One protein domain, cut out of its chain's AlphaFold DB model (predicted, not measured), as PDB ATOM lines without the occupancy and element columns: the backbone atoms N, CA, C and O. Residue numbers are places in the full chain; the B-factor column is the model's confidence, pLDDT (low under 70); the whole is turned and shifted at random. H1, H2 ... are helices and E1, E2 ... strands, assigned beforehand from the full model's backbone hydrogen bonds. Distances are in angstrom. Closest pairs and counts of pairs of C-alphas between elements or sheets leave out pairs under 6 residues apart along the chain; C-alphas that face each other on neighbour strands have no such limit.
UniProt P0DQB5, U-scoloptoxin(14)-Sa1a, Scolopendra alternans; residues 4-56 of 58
ATOM      1  N   ILE A   4     143.355 153.849 152.067       82.10
ATOM      2  CA  ILE A   4     142.189 154.641 151.659       82.10
ATOM      3  C   ILE A   4     140.880 153.866 151.874       82.10
ATOM      4  O   ILE A   4     139.943 154.417 152.441       82.10
ATOM      5  N   LEU A   5     140.828 152.582 151.501       79.07
ATOM      6  CA  LEU A   5     139.632 151.749 151.671       79.07
ATOM      7  C   LEU A   5     139.287 151.573 153.160       79.07
ATOM      8  O   LEU A   5     138.122 151.644 153.540       79.07
ATOM      9  N   GLY A   6     140.312 151.405 154.003       79.39
ATOM     10  CA  GLY A   6     140.148 151.326 155.457       79.39
ATOM     11  C   GLY A   6     139.622 152.628 156.066       79.39
ATOM     12  O   GLY A   6     138.730 152.590 156.907       79.39
ATOM     13  N   MET A   7     140.117 153.784 155.608       82.77
ATOM     14  CA  MET A   7     139.618 155.087 156.065       82.77
ATOM     15  C   MET A   7     138.165 155.318 155.652       82.77
ATOM     16  O   MET A   7     137.374 155.744 156.486       82.77
ATOM     17  N   ILE A   8     137.791 154.995 154.409       81.85
ATOM     18  CA  ILE A   8     136.399 155.109 153.945       81.85
ATOM     19  C   ILE A   8     135.478 154.263 154.826       81.85
ATOM     20  O   ILE A   8     134.444 154.754 155.271       81.85
ATOM     21  N   PHE A   9     135.878 153.031 155.151       80.86
ATOM     22  CA  PHE A   9     135.090 152.159 156.018       80.86
ATOM     23  C   PHE A   9     134.887 152.759 157.419       80.86
ATOM     24  O   PHE A   9     133.772 152.756 157.935       80.86
ATOM     25  N   LEU A  10     135.933 153.347 158.008       80.82
ATOM     26  CA  LEU A  10     135.836 154.044 159.296       80.82
ATOM     27  C   LEU A  10     134.933 155.280 159.226       80.82
ATOM     28  O   LEU A  10     134.104 155.477 160.111       80.82
ATOM     29  N   PHE A  11     135.049 156.089 158.171       79.06
ATOM     30  CA  PHE A  11     134.187 157.255 157.969       79.06
ATOM     31  C   PHE A  11     132.716 156.859 157.802       79.06
ATOM     32  O   PHE A  11     131.847 157.506 158.387       79.06
ATOM     33  N   CYS A  12     132.429 155.781 157.066       76.24
ATOM     34  CA  CYS A  12     131.077 155.241 156.939       76.24
ATOM     35  C   CYS A  12     130.515 154.823 158.298       76.24
ATOM     36  O   CYS A  12     129.405 155.221 158.634       76.24
ATOM     37  N   LEU A  13     131.295 154.099 159.108       72.68
ATOM     38  CA  LEU A  13     130.873 153.707 160.452       72.68
ATOM     39  C   LEU A  13     130.564 154.934 161.314       72.68
ATOM     40  O   LEU A  13     129.467 155.022 161.854       72.68
ATOM     41  N   ILE A  14     131.472 155.911 161.395       76.75
ATOM     42  CA  ILE A  14     131.270 157.124 162.208       76.75
ATOM     43  C   ILE A  14     130.024 157.890 161.755       76.75
ATOM     44  O   ILE A  14     129.250 158.346 162.593       76.75
ATOM     45  N   SER A  15     129.802 157.998 160.444       71.35
ATOM     46  CA  SER A  15     128.630 158.683 159.889       71.35
ATOM     47  C   SER A  15     127.336 157.950 160.248       71.35
ATOM     48  O   SER A  15     126.379 158.590 160.675       71.35
ATOM     49  N   CYS A  16     127.316 156.616 160.158       69.34
ATOM     50  CA  CYS A  16     126.177 155.805 160.592       69.34
ATOM     51  C   CYS A  16     125.904 155.964 162.095       69.34
ATOM     52  O   CYS A  16     124.756 156.167 162.478       69.34
ATOM     53  N   TYR A  17     126.943 155.955 162.940       68.20
ATOM     54  CA  TYR A  17     126.799 156.184 164.383       68.20
ATOM     55  C   TYR A  17     126.290 157.595 164.703       68.20
ATOM     56  O   TYR A  17     125.430 157.762 165.562       68.20
ATOM     57  N   ALA A  18     126.796 158.620 164.015       69.53
ATOM     58  CA  ALA A  18     126.368 159.997 164.234       69.53
ATOM     59  C   ALA A  18     124.905 160.204 163.820       69.53
ATOM     60  O   ALA A  18     124.140 160.816 164.564       69.53
ATOM     61  N   VAL A  19     124.501 159.668 162.662       63.66
ATOM     62  CA  VAL A  19     123.109 159.740 162.199       63.66
ATOM     63  C   VAL A  19     122.185 158.995 163.156       63.66
ATOM     64  O   VAL A  19     121.142 159.542 163.486       63.66
ATOM     65  N   ASP A  20     122.570 157.824 163.665       61.91
ATOM     66  CA  ASP A  20     121.760 157.068 164.628       61.91
ATOM     67  C   ASP A  20     121.531 157.838 165.943       61.91
ATOM     68  O   ASP A  20     120.396 157.961 166.411       61.91
ATOM     69  N   ILE A  21     122.581 158.469 166.484       62.98
ATOM     70  CA  ILE A  21     122.480 159.312 167.687       62.98
ATOM     71  C   ILE A  21     121.578 160.524 167.424       62.98
ATOM     72  O   ILE A  21     120.704 160.839 168.234       62.98
ATOM     73  N   ILE A  22     121.758 161.204 166.288       63.89
ATOM     74  CA  ILE A  22     120.967 162.389 165.928       63.89
ATOM     75  C   ILE A  22     119.509 162.005 165.646       63.89
ATOM     76  O   ILE A  22     118.593 162.721 166.047       63.89
ATOM     77  N   GLN A  23     119.267 160.878 164.979       58.26
ATOM     78  CA  GLN A  23     117.930 160.387 164.660       58.26
ATOM     79  C   GLN A  23     117.198 159.918 165.919       58.26
ATOM     80  O   GLN A  23     116.006 160.195 166.040       58.26
ATOM     81  N   SER A  24     117.911 159.313 166.872       57.90
ATOM     82  CA  SER A  24     117.401 158.991 168.210       57.90
ATOM     83  C   SER A  24     117.070 160.254 169.011       57.90
ATOM     84  O   SER A  24     116.047 160.303 169.687       57.90
ATOM     85  N   ALA A  25     117.886 161.310 168.899       59.73
ATOM     86  CA  ALA A  25     117.602 162.599 169.530       59.73
ATOM     87  C   ALA A  25     116.413 163.333 168.876       59.73
ATOM     88  O   ALA A  25     115.701 164.076 169.546       59.73
ATOM     89  N   LYS A  26     116.199 163.137 167.568       59.82
ATOM     90  CA  LYS A  26     115.156 163.817 166.787       59.82
ATOM     91  C   LYS A  26     113.818 163.074 166.762       59.82
ATOM     92  O   LYS A  26     112.781 163.723 166.671       59.82
ATOM     93  N   SER A  27     113.818 161.744 166.827       54.06
ATOM     94  CA  SER A  27     112.592 160.941 166.797       54.06
ATOM     95  C   SER A  27     112.027 160.787 168.206       54.06
ATOM     96  O   SER A  27     112.297 159.816 168.899       54.06
ATOM     97  N   ASN A  28     111.238 161.778 168.620       57.37
ATOM     98  CA  ASN A  28     110.144 161.644 169.588       57.37
ATOM     99  C   ASN A  28     110.417 160.807 170.856       57.37
ATOM    100  O   ASN A  28     109.700 159.853 171.144       57.37
ATOM    101  N   GLY A  29     111.375 161.230 171.684       60.29
ATOM    102  CA  GLY A  29     111.325 160.897 173.116       60.29
ATOM    103  C   GLY A  29     112.158 159.702 173.571       60.29
ATOM    104  O   GLY A  29     111.945 159.183 174.668       60.29
ATOM    105  N   CYS A  30     113.155 159.293 172.795       69.62
ATOM    106  CA  CYS A  30     114.149 158.358 173.298       69.62
ATOM    107  C   CYS A  30     115.021 159.009 174.374       69.62
ATOM    108  O   CYS A  30     115.865 159.861 174.102       69.62
ATOM    109  N   SER A  31     114.813 158.594 175.624       73.07
ATOM    110  CA  SER A  31     115.675 158.999 176.733       73.07
ATOM    111  C   SER A  31     117.092 158.465 176.526       73.07
ATOM    112  O   SER A  31     117.279 157.353 176.030       73.07
ATOM    113  N   VAL A  32     118.095 159.222 176.974       72.20
ATOM    114  CA  VAL A  32     119.514 158.814 176.929       72.20
ATOM    115  C   VAL A  32     119.718 157.429 177.560       72.20
ATOM    116  O   VAL A  32     120.502 156.623 177.063       72.20
ATOM    117  N   GLU A  33     118.965 157.114 178.617       78.27
ATOM    118  CA  GLU A  33     118.996 155.803 179.272       78.27
ATOM    119  C   GLU A  33     118.517 154.661 178.359       78.27
ATOM    120  O   GLU A  33     119.098 153.575 178.355       78.27
ATOM    121  N   LEU A  34     117.499 154.915 177.534       77.66
ATOM    122  CA  LEU A  34     116.973 153.936 176.591       77.66
ATOM    123  C   LEU A  34     117.939 153.713 175.422       77.66
ATOM    124  O   LEU A  34     118.178 152.569 175.044       77.66
ATOM    125  N   VAL A  35     118.569 154.779 174.921       73.73
ATOM    126  CA  VAL A  35     119.640 154.686 173.911       73.73
ATOM    127  C   VAL A  35     120.819 153.875 174.451       73.73
ATOM    128  O   VAL A  35     121.344 153.007 173.757       73.73
ATOM    129  N   LYS A  36     121.203 154.088 175.714       77.93
ATOM    130  CA  LYS A  36     122.264 153.304 176.354       77.93
ATOM    131  C   LYS A  36     121.893 151.821 176.445       77.93
ATOM    132  O   LYS A  36     122.679 150.980 176.020       77.93
ATOM    133  N   ARG A  37     120.678 151.498 176.907       80.28
ATOM    134  CA  ARG A  37     120.157 150.116 176.897       80.28
ATOM    135  C   ARG A  37     120.139 149.519 175.492       80.28
ATOM    136  O   ARG A  37     120.407 148.332 175.330       80.28
ATOM    137  N   CYS A  38     119.841 150.329 174.481       78.17
ATOM    138  CA  CYS A  38     119.881 149.908 173.090       78.17
ATOM    139  C   CYS A  38     121.282 149.565 172.608       78.17
ATOM    140  O   CYS A  38     121.453 148.530 171.975       78.17
ATOM    141  N   GLN A  39     122.281 150.378 172.936       72.49
ATOM    142  CA  GLN A  39     123.671 150.088 172.589       72.49
ATOM    143  C   GLN A  39     124.214 148.855 173.321       72.49
ATOM    144  O   GLN A  39     125.042 148.134 172.772       72.49
ATOM    145  N   GLU A  40     123.731 148.572 174.534       78.36
ATOM    146  CA  GLU A  40     124.061 147.322 175.230       78.36
ATOM    147  C   GLU A  40     123.429 146.088 174.577       78.36
ATOM    148  O   GLU A  40     123.948 144.974 174.722       78.36
ATOM    149  N   ARG A  41     122.337 146.249 173.814       74.15
ATOM    150  CA  ARG A  41     121.892 145.166 172.942       74.15
ATOM    151  C   ARG A  41     122.968 144.992 171.882       74.15
ATOM    152  O   ARG A  41     123.212 145.894 171.092       74.15
ATOM    153  N   LYS A  42     123.601 143.812 171.872       74.29
ATOM    154  CA  LYS A  42     124.632 143.362 170.915       74.29
ATOM    155  C   LYS A  42     124.075 143.218 169.487       74.29
ATOM    156  O   LYS A  42     124.177 142.171 168.857       74.29
ATOM    157  N   CYS A  43     123.423 144.261 169.008       74.68
ATOM    158  CA  CYS A  43     122.809 144.393 167.712       74.68
ATOM    159  C   CYS A  43     123.776 145.130 166.792       74.68
ATOM    160  O   CYS A  43     124.497 146.026 167.221       74.68
ATOM    161  N   ALA A  44     123.777 144.773 165.510       73.24
ATOM    162  CA  ALA A  44     124.639 145.432 164.529       73.24
ATOM    163  C   ALA A  44     124.243 146.903 164.275       73.24
ATOM    164  O   ALA A  44     125.075 147.695 163.842       73.24
ATOM    165  N   SER A  45     122.977 147.261 164.527       74.19
ATOM    166  CA  SER A  45     122.438 148.620 164.344       74.19
ATOM    167  C   SER A  45     121.269 148.858 165.312       74.19
ATOM    168  O   SER A  45     120.113 148.668 164.922       74.19
ATOM    169  N   PRO A  46     121.536 149.123 166.600       74.11
ATOM    170  CA  PRO A  46     120.488 149.432 167.561       74.11
ATOM    171  C   PRO A  46     119.999 150.865 167.345       74.11
ATOM    172  O   PRO A  46     120.817 151.772 167.358       74.11
ATOM    173  N   CYS A  47     118.692 151.073 167.200       73.06
ATOM    174  CA  CYS A  47     118.109 152.410 167.223       73.06
ATOM    175  C   CYS A  47     116.944 152.476 168.198       73.06
ATOM    176  O   CYS A  47     116.330 151.465 168.549       73.06
ATOM    177  N   CYS A  48     116.633 153.692 168.615       71.35
ATOM    178  CA  CYS A  48     115.503 153.952 169.474       71.35
ATOM    179  C   CYS A  48     114.391 154.643 168.676       71.35
ATOM    180  O   CYS A  48     114.618 155.674 168.040       71.35
ATOM    181  N   ARG A  49     113.192 154.054 168.686       71.90
ATOM    182  CA  ARG A  49     112.009 154.563 167.982       71.90
ATOM    183  C   ARG A  49     110.787 154.380 168.872       71.90
ATOM    184  O   ARG A  49     110.681 153.354 169.528       71.90
ATOM    185  N   ASP A  50     109.900 155.373 168.918       74.37
ATOM    186  CA  ASP A  50     108.645 155.315 169.691       74.37
ATOM    187  C   ASP A  50     108.827 154.938 171.183       74.37
ATOM    188  O   ASP A  50     107.932 154.392 171.818       74.37
ATOM    189  N   GLY A  51     109.992 155.238 171.773       75.14
ATOM    190  CA  GLY A  51     110.293 154.866 173.162       75.14
ATOM    191  C   GLY A  51     110.641 153.386 173.362       75.14
ATOM    192  O   GLY A  51     110.688 152.915 174.499       75.14
ATOM    193  N   GLU A  52     110.956 152.662 172.289       80.90
ATOM    194  CA  GLU A  52     111.403 151.272 172.317       80.90
ATOM    195  C   GLU A  52     112.722 151.066 171.568       80.90
ATOM    196  O   GLU A  52     113.174 151.886 170.765       80.90
ATOM    197  N   CYS A  53     113.365 149.932 171.859       78.94
ATOM    198  CA  CYS A  53     114.631 149.569 171.253       78.94
ATOM    199  C   CYS A  53     114.472 148.608 170.077       78.94
ATOM    200  O   CYS A  53     114.031 147.470 170.258       78.94
ATOM    201  N   HIS A  54     114.949 149.012 168.904       79.82
ATOM    202  CA  HIS A  54     114.930 148.212 167.688       79.82
ATOM    203  C   HIS A  54     116.344 147.854 167.239       79.82
ATOM    204  O   HIS A  54     117.299 148.586 167.477       79.82
ATOM    205  N   CYS A  55     116.482 146.710 166.572       77.90
ATOM    206  CA  CYS A  55     117.746 146.255 166.005       77.90
ATOM    207  C   CYS A  55     117.617 146.142 164.486       77.90
ATOM    208  O   CYS A  55     116.619 145.628 163.988       77.90
ATOM    209  N   GLY A  56     118.642 146.585 163.759       71.58
ATOM    210  CA  GLY A  56     118.648 146.578 162.297       71.58
ATOM    211  C   GLY A  56     117.977 147.801 161.680       71.58
ATOM    212  O   GLY A  56     117.439 147.698 160.581       71.58
TER     213      GLY A  56
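This is residues 4 to 56 of the 58 residues of the protein "U-scoloptoxin(14)-Sa1a" of Scolopendra alternans (UniProt P0DQB5). A long helix, H1, sticks out of a small compact head with its residues 4 to 15; the head holds a two-stranded hairpin, E1 and E2, with the short helix H2 packed on both strands and the last part of H1, residues 17 to 26, packed near E1. The printed part has 53 residues, with two named helices followed by two named strands, in the order H1, H2, E1, E2. The sheet is E1 - E2, antiparallel, and the class is mostly helix. The whole is only just loose, close to compact, with a radius of gyration of the C-alphas of 12.0 A, and its outline is elongated, 38 by 22 by 16 A.

Begin with the sheet: find C-alpha 46 at (120.488, 149.432, 167.561), where strand E1, residues 46 to 49, starts on its 9.9 A. Strand E2, residues 52 to 55, covers 10.3 A and ends at C-alpha 55, at (117.746, 146.255, 166.005). Look before them for helix H2, residues 32 to 40, 12.5 A long. Helix H1, residues 4 to 26, starts at C-alpha 4, at (142.189, 154.641, 151.659), and runs 32.3 A to C-alpha 26.

Look first at E1 and E2, a hairpin of antiparallel neighbours whose directions stand at 144 degrees. Here you find N 47 and O 54 within hydrogen-bond range at 2.9 A, and N 54 and O 47 at 2.8 A. From H2, the closest C-alphas to E1 are those of Cys 38 and Pro 46, 5.6 A apart. Those closest between H2 and E2 are of Cys 38 and Cys 53, also 5.6 A apart. For H1 and E1, look at the C-alphas of Ser 24 and Cys 48, the closest, 5.5 A apart. H1 and E2 are apart. H1 and H2 are close but not clearly touching, their closest C-alphas being those of Ser 24 and Val 35 at 7.5 A; they run opposite ways at a steep tilt of 40 degrees. In both H1 and H2, every O i to N i+4 pair is within hydrogen-bond range.

The two C-alphas farthest apart are those of Ile 4 and Gly 51, 38.5 A. Residues 4 to 15 of H1 stand free; without them the body of 41 residues spans 23 by 18 by 14 A. The printed part has no cut, and the three links, H1 to H2, H2 to E1 and E1 to E2, are tight. The mean pLDDT of the printed part is 72.5, and residues 16 to 30 are under 70, of which 16 to 26 belong to H1.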